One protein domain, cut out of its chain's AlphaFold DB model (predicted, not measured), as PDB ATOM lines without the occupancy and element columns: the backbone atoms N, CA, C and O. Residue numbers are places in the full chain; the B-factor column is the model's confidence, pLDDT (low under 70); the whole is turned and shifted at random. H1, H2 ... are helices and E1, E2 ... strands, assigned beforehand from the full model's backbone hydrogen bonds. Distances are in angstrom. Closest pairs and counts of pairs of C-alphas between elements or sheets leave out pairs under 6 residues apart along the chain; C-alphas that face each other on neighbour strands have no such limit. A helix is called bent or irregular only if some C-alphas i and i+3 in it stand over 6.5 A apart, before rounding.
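What this domain is: This is residues 54 to 162 of the 269 residues of an uncharacterized protein of Lottia gigantea (UniProt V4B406). One twisted sheet of six strands, E1 to E6, zigzags up and down beside itself, with a single long helix, H1, packed slantwise over one face and the other face bare. The link between E5 and E6 makes a long loop at one tip of the longest axis, and its residues 121 to 127 stick out from the body. The printed part has 109 residues with six named strands and then one named helix, a mixed class; the sheet's order is E1, E2, E3, E4, E5, E6, antiparallel throughout. The whole is only just compact, close to loose, with a radius of gyration of the C-alphas of 15.7 A, and is elongated, with spans of 51 by 28 by 21 A.

Where its parts are: Residues 54 to 65 hold no named element. E1, residues 66 to 70, begins at C-alpha 66 (-21.237, 16.486, 19.635), and E2 is residues 73 to 77. E3, residues 83 to 91, is 25.9 A long; E4, residues 94 to 103, is 26.7 A long and bends by 52 degrees at residue 98. E5, residues 109 to 117, is 26.5 A long; E6, residues 130 to 138, is 26.4 A long. H1, residues 144 to 162, is 27.1 A long and ends at C-alpha 162 (-22.597, 11.785, 6.893). It is only just irregular: C-alphas 145 and 148 are 6.8 A apart.

How they stand to each other: The six strands form a meander, each strand the antiparallel neighbour of the one before, and each successive pair is a hairpin. E1 is an edge strand; between E1 and E2, N 68 and O 75 are within hydrogen-bond range at 2.9 A. Between E2 and E3, N 76 and O 84 are 2.8 A apart. Between E3 and E4, N 98 and N 99 lie 2.8 A and 3.3 A from O 87, at the bend. E4 and E5 have C-alphas that face each other from 98 and 115 to 103 and 110; N 102 and O 111 are 2.8 A apart. E6 is the other edge strand, with N 112 and O 135 at 2.8 A. E1 and E6 are apart. H1 is on the sheet, at a height of 9.4 A, over E2, E4 and, only just, E3, on which 3 of its C-alphas fall. It runs slantwise to the strands, at 57 degrees to E2 on the local plane. The closest C-alphas of E3 and H1, those of Val 83 and Ala 153, are 7.0 A apart. In H1, 13 of 15 O i to N i+4 pairs are within hydrogen-bond range.

The domain as a whole: The two C-alphas farthest apart, those of Asn 122 and Ala 162, are 52.7 A apart. The printed part has no cut. The link E5 to E6, 12 residues, is long; the other links are tight. Mean pLDDT of the printed part is 88.2; residues 92 to 93 and 119 to 129 are under 70.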
ATOM      1  N   LYS A  54     -16.808  32.485  -2.320       80.50
ATOM      2  CA  LYS A  54     -17.772  32.826  -1.263       80.50
ATOM      3  C   LYS A  54     -18.290  31.523  -0.639       80.50
ATOM      4  O   LYS A  54     -18.869  30.712  -1.368       80.50
ATOM      5  N   PRO A  55     -18.081  31.288   0.670       86.50
ATOM      6  CA  PRO A  55     -18.566  30.078   1.322       86.50
ATOM      7  C   PRO A  55     -20.098  30.010   1.286       86.50
ATOM      8  O   PRO A  55     -20.785  31.019   1.447       86.50
ATOM      9  N   LEU A  56     -20.631  28.804   1.080       91.50
ATOM     10  CA  LEU A  56     -22.067  28.536   1.191       91.50
ATOM     11  C   LEU A  56     -22.454  28.335   2.660       91.50
ATOM     12  O   LEU A  56     -21.659  27.768   3.414       91.50
ATOM     13  N   PRO A  57     -23.671  28.732   3.070       95.31
ATOM     14  CA  PRO A  57     -24.100  28.583   4.449       95.31
ATOM     15  C   PRO A  57     -24.163  27.112   4.871       95.31
ATOM     16  O   PRO A  57     -24.876  26.301   4.269       95.31
ATOM     17  N   LEU A  58     -23.442  26.769   5.941       95.38
ATOM     18  CA  LEU A  58     -23.624  25.495   6.630       95.38
ATOM     19  C   LEU A  58     -24.964  25.470   7.373       95.38
ATOM     20  O   LEU A  58     -25.581  26.501   7.621       95.38
ATOM     21  N   ASN A  59     -25.422  24.283   7.763       95.56
ATOM     22  CA  ASN A  59     -26.544  24.167   8.688       95.56
ATOM     23  C   ASN A  59     -26.446  22.904   9.532       95.56
ATOM     24  O   ASN A  59     -25.966  21.877   9.047       95.56
ATOM     25  N   THR A  60     -26.943  22.981  10.759       97.00
ATOM     26  CA  THR A  60     -26.895  21.892  11.747       97.00
ATOM     27  C   THR A  60     -28.283  21.435  12.195       97.00
ATOM     28  O   THR A  60     -28.419  20.753  13.209       97.00
ATOM     29  N   TYR A  61     -29.334  21.770  11.442       94.00
ATOM     30  CA  TYR A  61     -30.687  21.292  11.730       94.00
ATOM     31  C   TYR A  61     -30.717  19.762  11.850       94.00
ATOM     32  O   TYR A  61     -30.194  19.061  10.985       94.00
ATOM     33  N   ARG A  62     -31.370  19.261  12.909       93.12
ATOM     34  CA  ARG A  62     -31.495  17.832  13.273       93.12
ATOM     35  C   ARG A  62     -30.200  17.134  13.702       93.12
ATOM     36  O   ARG A  62     -30.245  15.954  14.044       93.12
ATOM     37  N   LEU A  63     -29.066  17.834  13.727       95.50
ATOM     38  CA  LEU A  63     -27.840  17.285  14.291       95.50
ATOM     39  C   LEU A  63     -27.896  17.374  15.812       95.50
ATOM     40  O   LEU A  63     -28.323  18.382  16.371       95.50
ATOM     41  N   LYS A  64     -27.459  16.304  16.471       94.94
ATOM     42  CA  LYS A  64     -27.306  16.294  17.924       94.94
ATOM     43  C   LYS A  64     -26.006  17.001  18.324       94.94
ATOM     44  O   LYS A  64     -25.062  17.015  17.528       94.94
ATOM     45  N   PRO A  65     -25.929  17.524  19.553       97.25
ATOM     46  CA  PRO A  65     -24.686  18.038  20.106       97.25
ATOM     47  C   PRO A  65     -23.594  16.974  20.092       97.25
ATOM     48  O   PRO A  65     -23.827  15.808  20.420       97.25
ATOM     49  N   CYS A  66     -22.392  17.375  19.701       95.25
ATOM     50  CA  CYS A  66     -21.237  16.486  19.635       95.25
ATOM     51  C   CYS A  66     -19.944  17.293  19.636       95.25
ATOM     52  O   CYS A  66     -19.928  18.425  19.147       95.25
ATOM     53  N   SER A  67     -18.846  16.705  20.113       93.69
ATOM     54  CA  SER A  67     -17.531  17.341  20.047       93.69
ATOM     55  C   SER A  67     -16.443  16.391  19.587       93.69
ATOM     56  O   SER A  67     -16.381  15.262  20.061       93.69
ATOM     57  N   GLU A  68     -15.536  16.896  18.763       91.38
ATOM     58  CA  GLU A  68     -14.342  16.187  18.311       91.38
ATOM     59  C   GLU A  68     -13.106  17.041  18.566       91.38
ATOM     60  O   GLU A  68     -13.151  18.267  18.456       91.38
ATOM     61  N   ARG A  69     -11.979  16.403  18.879       88.75
ATOM     62  CA  ARG A  69     -10.693  17.086  19.022       88.75
ATOM     63  C   ARG A  69      -9.735  16.591  17.948       88.75
ATOM     64  O   ARG A  69      -9.523  15.392  17.817       88.75
ATOM     65  N   VAL A  70      -9.150  17.524  17.202       87.00
ATOM     66  CA  VAL A  70      -8.136  17.248  16.180       87.00
ATOM     67  C   VAL A  70      -6.922  18.116  16.487       87.00
ATOM     68  O   VAL A  70      -6.948  19.338  16.315       87.00
ATOM     69  N   GLY A  71      -5.873  17.480  17.011       86.94
ATOM     70  CA  GLY A  71      -4.700  18.166  17.544       86.94
ATOM     71  C   GLY A  71      -5.085  19.195  18.612       86.94
ATOM     72  O   GLY A  71      -5.629  18.868  19.671       86.94
ATOM     73  N   ASN A  72      -4.823  20.460  18.300       86.50
ATOM     74  CA  ASN A  72      -5.049  21.603  19.181       86.50
ATOM     75  C   ASN A  72      -6.427  22.264  19.018       86.50
ATOM     76  O   ASN A  72      -6.770  23.157  19.799       86.50
ATOM     77  N   THR A  73      -7.208  21.830  18.026       89.69
ATOM     78  CA  THR A  73      -8.533  22.372  17.725       89.69
ATOM     79  C   THR A  73      -9.620  21.445  18.258       89.69
ATOM     80  O   THR A  73      -9.637  20.251  17.953       89.69
ATOM     81  N   ARG A  74     -10.567  21.992  19.022       92.75
ATOM     82  CA  ARG A  74     -11.821  21.323  19.378       92.75
ATOM     83  C   ARG A  74     -12.942  21.847  18.486       92.75
ATOM     84  O   ARG A  74     -13.127  23.052  18.362       92.75
ATOM     85  N   PHE A  75     -13.687  20.935  17.884       95.69
ATOM     86  CA  PHE A  75     -14.905  21.194  17.131       95.69
ATOM     87  C   PHE A  75     -16.099  20.789  17.989       95.69
ATOM     88  O   PHE A  75     -16.057  19.748  18.644       95.69
ATOM     89  N   LEU A  76     -17.157  21.592  17.996       96.56
ATOM     90  CA  LEU A  76     -18.349  21.363  18.809       96.56
ATOM     91  C   LEU A  76     -19.604  21.779  18.039       96.56
ATOM     92  O   LEU A  76     -19.631  22.849  17.440       96.56
ATOM     93  N   ILE A  77     -20.652  20.962  18.099       98.12
ATOM     94  CA  ILE A  77     -22.040  21.383  17.874       98.12
ATOM     95  C   ILE A  77     -22.692  21.453  19.254       98.12
ATOM     96  O   ILE A  77     -22.649  20.479  20.004       98.12
ATOM     97  N   THR A  78     -23.230  22.615  19.605       97.25
ATOM     98  CA  THR A  78     -23.883  22.873  20.901       97.25
ATOM     99  C   THR A  78     -25.354  22.439  20.898       97.25
ATOM    100  O   THR A  78     -25.904  22.119  19.846       97.25
ATOM    101  N   GLU A  79     -26.012  22.485  22.062       96.50
ATOM    102  CA  GLU A  79     -27.461  22.239  22.213       96.50
ATOM    103  C   GLU A  79     -28.331  23.141  21.327       96.50
ATOM    104  O   GLU A  79     -29.329  22.695  20.768       96.50
ATOM    105  N   SER A  80     -27.925  24.395  21.111       96.25
ATOM    106  CA  SER A  80     -28.627  25.314  20.204       96.25
ATOM    107  C   SER A  80     -28.318  25.066  18.720       96.25
ATOM    108  O   SER A  80     -28.831  25.765  17.847       96.25
ATOM    109  N   GLY A  81     -27.446  24.105  18.409       96.88
ATOM    110  CA  GLY A  81     -26.949  23.844  17.064       96.88
ATOM    111  C   GLY A  81     -25.859  24.814  16.593       96.88
ATOM    112  O   GLY A  81     -25.367  24.656  15.475       96.88
ATOM    113  N   THR A  82     -25.433  25.782  17.413       98.12
ATOM    114  CA  THR A  82     -24.263  26.625  17.111       98.12
ATOM    115  C   THR A  82     -23.018  25.752  16.988       98.12
ATOM    116  O   THR A  82     -22.762  24.902  17.850       98.12
ATOM    117  N   VAL A  83     -22.238  25.978  15.933       98.31
ATOM    118  CA  VAL A  83     -20.960  25.306  15.688       98.31
ATOM    119  C   VAL A  83     -19.842  26.144  16.293       98.31
ATOM    120  O   VAL A  83     -19.741  27.328  15.989       98.31
ATOM    121  N   ARG A  84     -18.983  25.543  17.117       97.38
ATOM    122  CA  ARG A  84     -17.831  26.214  17.726       97.38
ATOM    123  C   ARG A  84     -16.525  25.510  17.372       97.38
ATOM    124  O   ARG A  84     -16.426  24.287  17.451       97.38
ATOM    125  N   LEU A  85     -15.528  26.297  16.982       96.19
ATOM    126  CA  LEU A  85     -14.144  25.877  16.786       96.19
ATOM    127  C   LEU A  85     -13.300  26.572  17.845       96.19
ATOM    128  O   LEU A  85     -13.286  27.797  17.887       96.19
ATOM    129  N   GLU A  86     -12.596  25.814  18.673       94.25
ATOM    130  CA  GLU A  86     -11.753  26.320  19.757       94.25
ATOM    131  C   GLU A  86     -10.308  25.897  19.504       94.25
ATOM    132  O   GLU A  86      -9.987  24.709  19.534       94.25
ATOM    133  N   ASN A  87      -9.426  26.861  19.255       91.12
ATOM    134  CA  ASN A  87      -7.997  26.618  19.122       91.12
ATOM    135  C   ASN A  87      -7.311  26.858  20.457       91.12
ATOM    136  O   ASN A  87      -7.334  27.968  20.996       91.12
ATOM    137  N   SER A  88      -6.638  25.829  20.952       88.62
ATOM    138  CA  SER A  88      -5.889  25.884  22.200       88.62
ATOM    139  C   SER A  88      -4.390  25.714  21.971       88.62
ATOM    140  O   SER A  88      -3.975  25.115  20.983       88.62
ATOM    141  N   LYS A  89      -3.558  26.241  22.868       84.88
ATOM    142  CA  LYS A  89      -2.117  25.967  22.883       84.88
ATOM    143  C   LYS A  89      -1.740  25.313  24.202       84.88
ATOM    144  O   LYS A  89      -2.225  25.731  25.251       84.88
ATOM    145  N   SER A  90      -0.883  24.300  24.127       78.06
ATOM    146  CA  SER A  90      -0.252  23.725  25.314       78.06
ATOM    147  C   SER A  90       0.824  24.680  25.824       78.06
ATOM    148  O   SER A  90       1.585  25.233  25.027       78.06
ATOM    149  N   ARG A  91       0.873  24.881  27.137       72.19
ATOM    150  CA  ARG A  91       1.899  25.639  27.852       72.19
ATOM    151  C   ARG A  91       2.271  24.916  29.142       72.19
ATOM    152  O   ARG A  91       1.534  24.048  29.601       72.19
ATOM    153  N   ASN A  92       3.378  25.332  29.756       64.25
ATOM    154  CA  ASN A  92       3.864  24.776  31.024       64.25
ATOM    155  C   ASN A  92       2.815  24.855  32.157       64.25
ATOM    156  O   ASN A  92       2.843  24.027  33.057       64.25
ATOM    157  N   SER A  93       1.871  25.804  32.086       64.00
ATOM    158  CA  SER A  93       0.765  25.996  33.038       64.00
ATOM    159  C   SER A  93      -0.574  25.359  32.621       64.00
ATOM    160  O   SER A  93      -1.565  25.522  33.328       64.00
ATOM    161  N   GLY A  94      -0.642  24.645  31.487       72.94
ATOM    162  CA  GLY A  94      -1.853  23.959  31.015       72.94
ATOM    163  C   GLY A  94      -2.274  24.298  29.578       72.94
ATOM    164  O   GLY A  94      -1.477  24.735  28.748       72.94
ATOM    165  N   ILE A  95      -3.550  24.051  29.259       74.75
ATOM    166  CA  ILE A  95      -4.136  24.274  27.927       74.75
ATOM    167  C   ILE A  95      -4.842  25.632  27.904       74.75
ATOM    168  O   ILE A  95      -5.886  25.800  28.529       74.75
ATOM    169  N   LEU A  96      -4.317  26.582  27.129       81.88
ATOM    170  CA  LEU A  96      -4.891  27.922  26.998       81.88
ATOM    171  C   LEU A  96      -5.725  28.046  25.718       81.88
ATOM    172  O   LEU A  96      -5.222  27.780  24.623       81.88
ATOM    173  N   LEU A  97      -6.977  28.506  25.828       84.00
ATOM    174  CA  LEU A  97      -7.787  28.897  24.670       84.00
ATOM    175  C   LEU A  97      -7.205  30.171  24.045       84.00
ATOM    176  O   LEU A  97      -7.131  31.208  24.691       84.00
ATOM    177  N   THR A  98      -6.829  30.105  22.772       87.44
ATOM    178  CA  THR A  98      -6.247  31.249  22.048       87.44
ATOM    179  C   THR A  98      -7.246  31.942  21.140       87.44
ATOM    180  O   THR A  98      -7.252  33.164  21.018       87.44
ATOM    181  N   GLU A  99      -8.106  31.172  20.483       92.50
ATOM    182  CA  GLU A  99      -9.059  31.690  19.512       92.50
ATOM    183  C   GLU A  99     -10.288  30.797  19.498       92.50
ATOM    184  O   GLU A  99     -10.173  29.573  19.613       92.50
ATOM    185  N   SER A 100     -11.454  31.396  19.294       95.19
ATOM    186  CA  SER A 100     -12.665  30.657  18.988       95.19
ATOM    187  C   SER A 100     -13.460  31.295  17.858       95.19
ATOM    188  O   SER A 100     -13.449  32.510  17.653       95.19
ATOM    189  N   VAL A 101     -14.137  30.448  17.090       96.88
ATOM    190  CA  VAL A 101     -15.104  30.846  16.067       96.88
ATOM    191  C   VAL A 101     -16.418  30.161  16.385       96.88
ATOM    192  O   VAL A 101     -16.456  28.940  16.499       96.88
ATOM    193  N   GLU A 102     -17.481  30.941  16.505       98.06
ATOM    194  CA  GLU A 102     -18.850  30.465  16.671       98.06
ATOM    195  C   GLU A 102     -19.653  30.786  15.418       98.06
ATOM    196  O   GLU A 102     -19.586  31.904  14.914       98.06
ATOM    197  N   ILE A 103     -20.402  29.815  14.910       98.50
ATOM    198  CA  ILE A 103     -21.220  29.941  13.707       98.50
ATOM    199  C   ILE A 103     -22.642  29.525  14.061       98.50
ATOM    200  O   ILE A 103     -22.858  28.438  14.602       98.50
ATOM    201  N   SER A 104     -23.610  30.386  13.756       98.25
ATOM    202  CA  SER A 104     -25.027  30.128  14.014       98.25
ATOM    203  C   SER A 104     -25.520  28.848  13.330       98.25
ATOM    204  O   SER A 104     -24.963  28.395  12.330       98.25
ATOM    205  N   GLN A 105     -26.622  28.287  13.835       97.81
ATOM    206  CA  GLN A 105     -27.216  27.041  13.329       97.81
ATOM    207  C   GLN A 105     -27.498  27.049  11.812       97.81
ATOM    208  O   GLN A 105     -27.432  26.006  11.166       97.81
ATOM    209  N   ASN A 106     -27.808  28.219  11.245       97.06
ATOM    210  CA  ASN A 106     -28.073  28.435   9.817       97.06
ATOM    211  C   ASN A 106     -26.841  28.896   9.012       97.06
ATOM    212  O   ASN A 106     -26.980  29.243   7.843       97.06
ATOM    213  N   GLY A 107     -25.663  28.974   9.636       97.38
ATOM    214  CA  GLY A 107     -24.412  29.323   8.969       97.38
ATOM    215  C   GLY A 107     -24.225  30.805   8.632       97.38
ATOM    216  O   GLY A 107     -23.207  31.141   8.029       97.38
ATOM    217  N   MET A 108     -25.169  31.682   8.985       97.56
ATOM    218  CA  MET A 108     -25.201  33.068   8.497       97.56
ATOM    219  C   MET A 108     -24.509  34.087   9.403       97.56
ATOM    220  O   MET A 108     -24.110  35.140   8.912       97.56
ATOM    221  N   GLN A 109     -24.367  33.808  10.699       98.12
ATOM    222  CA  GLN A 109     -23.708  34.692  11.660       98.12
ATOM    223  C   GLN A 109     -22.464  34.010  12.219       98.12
ATOM    224  O   GLN A 109     -22.511  32.843  12.606       98.12
ATOM    225  N   ILE A 110     -21.354  34.746  12.255       98.25
ATOM    226  CA  ILE A 110     -20.047  34.248  12.669       98.25
ATOM    227  C   ILE A 110     -19.468  35.185  13.723       98.25
ATOM    228  O   ILE A 110     -19.220  36.353  13.438       98.25
ATOM    229  N   THR A 111     -19.195  34.674  14.918       98.06
ATOM    230  CA  THR A 111     -18.518  35.410  15.990       98.06
ATOM    231  C   THR A 111     -17.105  34.870  16.159       98.06
ATOM    232  O   THR A 111     -16.910  33.718  16.534       98.06
ATOM    233  N   TYR A 112     -16.105  35.704  15.891       97.19
ATOM    234  CA  TYR A 112     -14.698  35.403  16.149       97.19
ATOM    235  C   TYR A 112     -14.271  36.045  17.466       97.19
ATOM    236  O   TYR A 112     -14.435  37.254  17.657       97.19
ATOM    237  N   THR A 113     -13.697  35.241  18.351       95.62
ATOM    238  CA  THR A 113     -13.116  35.683  19.617       95.62
ATOM    239  C   THR A 113     -11.633  35.345  19.626       95.62
ATOM    240  O   THR A 113     -11.240  34.216  19.345       95.62
ATOM    241  N   GLN A 114     -10.800  36.324  19.959       92.50
ATOM    242  CA  GLN A 114      -9.368  36.144  20.143       92.50
ATOM    243  C   GLN A 114      -9.009  36.451  21.592       92.50
ATOM    244  O   GLN A 114      -9.306  37.542  22.081       92.50
ATOM    245  N   CYS A 115      -8.347  35.500  22.242       87.81
ATOM    246  CA  CYS A 115      -7.806  35.631  23.585       87.81
ATOM    247  C   CYS A 115      -6.290  35.786  23.464       87.81
ATOM    248  O   CYS A 115      -5.603  34.893  22.962       87.81
ATOM    249  N   ARG A 116      -5.759  36.937  23.879       81.75
ATOM    250  CA  ARG A 116      -4.314  37.167  23.944       81.75
ATOM    251  C   ARG A 116      -3.922  37.430  25.376       81.75
ATOM    252  O   ARG A 116      -4.478  38.319  26.010       81.75
ATOM    253  N   GLU A 117      -2.940  36.679  25.833       74.00
ATOM    254  CA  GLU A 117      -2.225  36.993  27.057       74.00
ATOM    255  C   GLU A 117      -1.586  38.373  26.930       74.00
ATOM    256  O   GLU A 117      -1.037  38.726  25.878       74.00
ATOM    257  N   ILE A 118      -1.724  39.160  27.982       70.25
ATOM    258  CA  ILE A 118      -1.096  40.464  28.090       70.25
ATOM    259  C   ILE A 118       0.323  40.211  28.613       70.25
ATOM    260  O   ILE A 118       0.465  39.560  29.648       70.25
ATOM    261  N   PRO A 119       1.380  40.663  27.912       64.00
ATOM    262  CA  PRO A 119       2.731  40.587  28.450       64.00
ATOM    263  C   PRO A 119       2.786  41.364  29.767       64.00
ATOM    264  O   PRO A 119       2.578  42.576  29.778       64.00
ATOM    265  N   GLN A 120       3.034  40.664  30.871       61.97
ATOM    266  CA  GLN A 120       3.233  41.296  32.168       61.97
ATOM    267  C   GLN A 120       4.642  41.885  32.198       61.97
ATOM    268  O   GLN A 120       5.635  41.160  32.166       61.97
ATOM    269  N   TYR A 121       4.728  43.210  32.223       56.59
ATOM    270  CA  TYR A 121       5.969  43.916  32.506       56.59
ATOM    271  C   TYR A 121       5.959  44.285  33.996       56.59
ATOM    272  O   TYR A 121       5.160  45.121  34.401       56.59
ATOM    273  N   ASN A 122       6.837  43.658  34.789       54.16
ATOM    274  CA  ASN A 122       7.111  43.969  36.203       54.16
ATOM    275  C   ASN A 122       5.885  44.101  37.126       54.16
ATOM    276  O   ASN A 122       5.597  45.184  37.630       54.16
ATOM    277  N   THR A 123       5.216  42.991  37.430       55.03
ATOM    278  CA  THR A 123       4.255  42.935  38.544       55.03
ATOM    279  C   THR A 123       4.341  41.592  39.260       55.03
ATOM    280  O   THR A 123       4.352  40.562  38.593       55.03
ATOM    281  N   ASP A 124       4.310  41.606  40.597       61.53
ATOM    282  CA  ASP A 124       4.259  40.437  41.505       61.53
ATOM    283  C   ASP A 124       2.949  39.612  41.394       61.53
ATOM    284  O   ASP A 124       2.569  38.872  42.303       61.53
ATOM    285  N   ILE A 125       2.214  39.755  40.288       55.31
ATOM    286  CA  ILE A 125       0.940  39.087  40.026       55.31
ATOM    287  C   ILE A 125       1.236  37.739  39.363       55.31
ATOM    288  O   ILE A 125       1.766  37.679  38.259       55.31
ATOM    289  N   ILE A 126       0.876  36.652  40.047       60.22
ATOM    290  CA  ILE A 126       1.176  35.266  39.645       60.22
ATOM    291  C   ILE A 126       0.204  34.750  38.562       60.22
ATOM    292  O   ILE A 126       0.496  33.768  37.878       60.22
ATOM    293  N   GLU A 127      -0.942  35.411  38.359       60.06
ATOM    294  CA  GLU A 127      -1.961  34.969  37.402       60.06
ATOM    295  C   GLU A 127      -1.879  35.718  36.062       60.06
ATOM    296  O   GLU A 127      -1.847  36.950  36.050       60.06
ATOM    297  N   PRO A 128      -1.866  35.008  34.918       62.62
ATOM    298  CA  PRO A 128      -1.795  35.629  33.599       62.62
ATOM    299  C   PRO A 128      -3.077  36.407  33.274       62.62
ATOM    300  O   PRO A 128      -4.181  35.864  33.316       62.62
ATOM    301  N   GLU A 129      -2.930  37.674  32.883       69.19
ATOM    302  CA  GLU A 129      -4.052  38.507  32.438       69.19
ATOM    303  C   GLU A 129      -4.321  38.308  30.937       69.19
ATOM    304  O   GLU A 129      -3.400  38.210  30.118       69.19
ATOM    305  N   TYR A 130      -5.598  38.259  30.543       74.50
ATOM    306  CA  TYR A 130      -6.006  37.996  29.161       74.50
ATOM    307  C   TYR A 130      -6.863  39.122  28.583       74.50
ATOM    308  O   TYR A 130      -7.947  39.427  29.070       74.50
ATOM    309  N   SER A 131      -6.432  39.662  27.444       81.06
ATOM    310  CA  SER A 131      -7.260  40.523  26.604       81.06
ATOM    311  C   SER A 131      -8.155  39.680  25.689       81.06
ATOM    312  O   SER A 131      -7.683  38.804  24.955       81.06
ATOM    313  N   VAL A 132      -9.460  39.963  25.700       87.88
ATOM    314  CA  VAL A 132     -10.452  39.283  24.856       87.88
ATOM    315  C   VAL A 132     -10.996  40.263  23.823       87.88
ATOM    316  O   VAL A 132     -11.608  41.272  24.160       87.88
ATOM    317  N   ARG A 133     -10.799  39.964  22.535       91.62
ATOM    318  CA  ARG A 133     -11.373  40.733  21.421       91.62
ATOM    319  C   ARG A 133     -12.415  39.896  20.702       91.62
ATOM    320  O   ARG A 133     -12.083  38.848  20.155       91.62
ATOM    321  N   ARG A 134     -13.654  40.384  20.649       94.88
ATOM    322  CA  ARG A 134     -14.782  39.713  19.987       94.88
ATOM    323  C   ARG A 134     -15.295  40.548  18.818       94.88
ATOM    324  O   ARG A 134     -15.455  41.757  18.951       94.88
ATOM    325  N   LYS A 135     -15.545  39.909  17.675       96.69
ATOM    326  CA  LYS A 135     -16.160  40.530  16.492       96.69
ATOM    327  C   LYS A 135     -17.171  39.584  15.856       96.69
ATOM    328  O   LYS A 135     -16.870  38.405  15.691       96.69
ATOM    329  N   THR A 136     -18.318  40.117  15.454       97.62
ATOM    330  CA  THR A 136     -19.384  39.366  14.783       97.62
ATOM    331  C   THR A 136     -19.538  39.845  13.345       97.62
ATOM    332  O   THR A 136     -19.479  41.042  13.078       97.62
ATOM    333  N   TYR A 137     -19.724  38.903  12.426       97.69
ATOM    334  CA  TYR A 137     -19.880  39.126  10.994       97.69
ATOM    335  C   TYR A 137     -21.102  38.364  10.487       97.69
ATOM    336  O   TYR A 137     -21.458  37.311  11.024       97.69
ATOM    337  N   THR A 138     -21.713  38.863   9.419       97.38
ATOM    338  CA  THR A 138     -22.570  38.037   8.566       97.38
ATOM    339  C   THR A 138     -21.695  37.218   7.616       97.38
ATOM    340  O   THR A 138     -20.550  37.590   7.355       97.38
ATOM    341  N   LEU A 139     -22.215  36.116   7.071       95.44
ATOM    342  CA  LEU A 139     -21.496  35.291   6.091       95.44
ATOM    343  C   LEU A 139     -21.038  36.106   4.874       95.44
ATOM    344  O   LEU A 139     -19.967  35.864   4.330       95.44
ATOM    345  N   GLU A 140     -21.834  37.095   4.472       93.75
ATOM    346  CA  GLU A 140     -21.535  37.948   3.322       93.75
ATOM    347  C   GLU A 140     -20.421  38.957   3.590       93.75
ATOM    348  O   GLU A 140     -19.633  39.241   2.694       93.75
ATOM    349  N   ALA A 141     -20.345  39.469   4.819       94.56
ATOM    350  CA  ALA A 141     -19.333  40.428   5.252       94.56
ATOM    351  C   ALA A 141     -18.152  39.754   5.972       94.56
ATOM    352  O   ALA A 141     -17.368  40.424   6.651       94.56
ATOM    353  N   LEU A 142     -18.033  38.424   5.881       94.00
ATOM    354  CA  LEU A 142     -16.998  37.671   6.573       94.00
ATOM    355  C   LEU A 142     -15.627  37.960   5.928       94.00
ATOM    356  O   LEU A 142     -15.442  37.710   4.739       94.00
ATOM    357  N   PRO A 143     -14.626  38.443   6.686       93.12
ATOM    358  CA  PRO A 143     -13.299  38.687   6.134       93.12
ATOM    359  C   PRO A 143     -12.663  37.398   5.606       93.12
ATOM    360  O   PRO A 143     -12.657  36.383   6.304       93.12
ATOM    361  N   GLN A 144     -12.018  37.456   4.438       89.94
ATOM    362  CA  GLN A 144     -11.434  36.289   3.756       89.94
ATOM    363  C   GLN A 144     -10.465  35.477   4.637       89.94
ATOM    364  O   GLN A 144     -10.424  34.249   4.572       89.94
ATOM    365  N   LYS A 145      -9.734  36.136   5.550       90.25
ATOM    366  CA  LYS A 145      -8.858  35.471   6.537       90.25
ATOM    367  C   LYS A 145      -9.587  34.481   7.460       90.25
ATOM    368  O   LYS A 145      -8.945  33.602   8.034       90.25
ATOM    369  N   LEU A 146     -10.903  34.642   7.630       92.00
ATOM    370  CA  LEU A 146     -11.756  33.784   8.450       92.00
ATOM    371  C   LEU A 146     -12.423  32.654   7.650       92.00
ATOM    372  O   LEU A 146     -12.927  31.715   8.267       92.00
ATOM    373  N   TYR A 147     -12.360  32.667   6.311       93.38
ATOM    374  CA  TYR A 147     -12.944  31.609   5.473       93.38
ATOM    375  C   TYR A 147     -12.375  30.234   5.806       93.38
ATOM    376  O   TYR A 147     -13.129  29.280   5.934       93.38
ATOM    377  N   LYS A 148     -11.074  30.142   6.102       90.56
ATOM    378  CA  LYS A 148     -10.449  28.880   6.526       90.56
ATOM    379  C   LYS A 148     -11.101  28.263   7.773       90.56
ATOM    380  O   LYS A 148     -11.179  27.044   7.874       90.56
ATOM    381  N   TYR A 149     -11.573  29.074   8.724       92.25
ATOM    382  CA  TYR A 149     -12.270  28.558   9.908       92.25
ATOM    383  C   TYR A 149     -13.675  28.089   9.531       92.25
ATOM    384  O   TYR A 149     -14.101  27.022   9.968       92.25
ATOM    385  N   TYR A 150     -14.359  28.852   8.677       95.44
ATOM    386  CA  TYR A 150     -15.682  28.503   8.169       95.44
ATOM    387  C   TYR A 150     -15.669  27.205   7.349       95.44
ATOM    388  O   TYR A 150     -16.516  26.333   7.539       95.44
ATOM    389  N   ASP A 151     -14.667  27.019   6.491       93.31
ATOM    390  CA  ASP A 151     -14.492  25.809   5.688       93.31
ATOM    391  C   ASP A 151     -14.236  24.587   6.576       93.31
ATOM    392  O   ASP A 151     -14.820  23.524   6.359       93.31
ATOM    393  N   ARG A 152     -13.408  24.727   7.620       92.75
ATOM    394  CA  ARG A 152     -13.180  23.651   8.600       92.75
ATOM    395  C   ARG A 152     -14.456  23.313   9.371       92.75
ATOM    396  O   ARG A 152     -14.756  22.134   9.544       92.75
ATOM    397  N   ALA A 153     -15.230  24.321   9.774       95.44
ATOM    398  CA  ALA A 153     -16.538  24.119  10.392       95.44
ATOM    399  C   ALA A 153     -17.499  23.378   9.456       95.44
ATOM    400  O   ALA A 153     -18.158  22.427   9.865       95.44
ATOM    401  N   THR A 154     -17.529  23.767   8.181       94.25
ATOM    402  CA  THR A 154     -18.360  23.140   7.151       94.25
ATOM    403  C   THR A 154     -17.978  21.675   6.955       94.25
ATOM    404  O   THR A 154     -18.851  20.812   6.990       94.25
ATOM    405  N   LYS A 155     -16.680  21.360   6.840       91.56
ATOM    406  CA  LYS A 155     -16.185  19.972   6.755       91.56
ATOM    407  C   LYS A 155     -16.588  19.143   7.977       91.56
ATOM    408  O   LYS A 155     -17.019  18.003   7.824       91.56
ATOM    409  N   PHE A 156     -16.475  19.715   9.176       93.44
ATOM    410  CA  PHE A 156     -16.907  19.060  10.409       93.44
ATOM    411  C   PHE A 156     -18.417  18.775  10.406       93.44
ATOM    412  O   PHE A 156     -18.827  17.645  10.661       93.44
ATOM    413  N   VAL A 157     -19.247  19.755  10.046       95.00
ATOM    414  CA  VAL A 157     -20.705  19.579   9.952       95.00
ATOM    415  C   VAL A 157     -21.081  18.530   8.904       95.00
ATOM    416  O   VAL A 157     -21.945  17.692   9.161       95.00
ATOM    417  N   GLU A 158     -20.429  18.527   7.740       92.06
ATOM    418  CA  GLU A 158     -20.667  17.520   6.701       92.06
ATOM    419  C   GLU A 158     -20.268  16.108   7.155       92.06
ATOM    420  O   GLU A 158     -20.988  15.152   6.860       92.06
ATOM    421  N   LEU A 159     -19.192  15.966   7.939       90.25
ATOM    422  CA  LEU A 159     -18.833  14.695   8.570       90.25
ATOM    423  C   LEU A 159     -19.933  14.223   9.529       90.25
ATOM    424  O   LEU A 159     -20.382  13.081   9.431       90.25
ATOM    425  N   VAL A 160     -20.405  15.104  10.417       93.62
ATOM    426  CA  VAL A 160     -21.477  14.772  11.367       93.62
ATOM    427  C   VAL A 160     -22.743  14.352  10.616       93.62
ATOM    428  O   VAL A 160     -23.316  13.302  10.922       93.62
ATOM    429  N   LYS A 161     -23.139  15.087   9.567       94.38
ATOM    430  CA  LYS A 161     -24.271  14.727   8.695       94.38
ATOM    431  C   LYS A 161     -24.097  13.366   8.034       94.38
ATOM    432  O   LYS A 161     -25.041  12.583   8.006       94.38
ATOM    433  N   ALA A 162     -22.903  13.063   7.532       91.81
ATOM    434  CA  ALA A 162     -22.597  11.785   6.893       91.81
ATOM    435  C   ALA A 162     -22.631  10.589   7.862       91.81
ATOM    436  O   ALA A 162     -22.713   9.444   7.422       91.81
TER     437      ALA A 162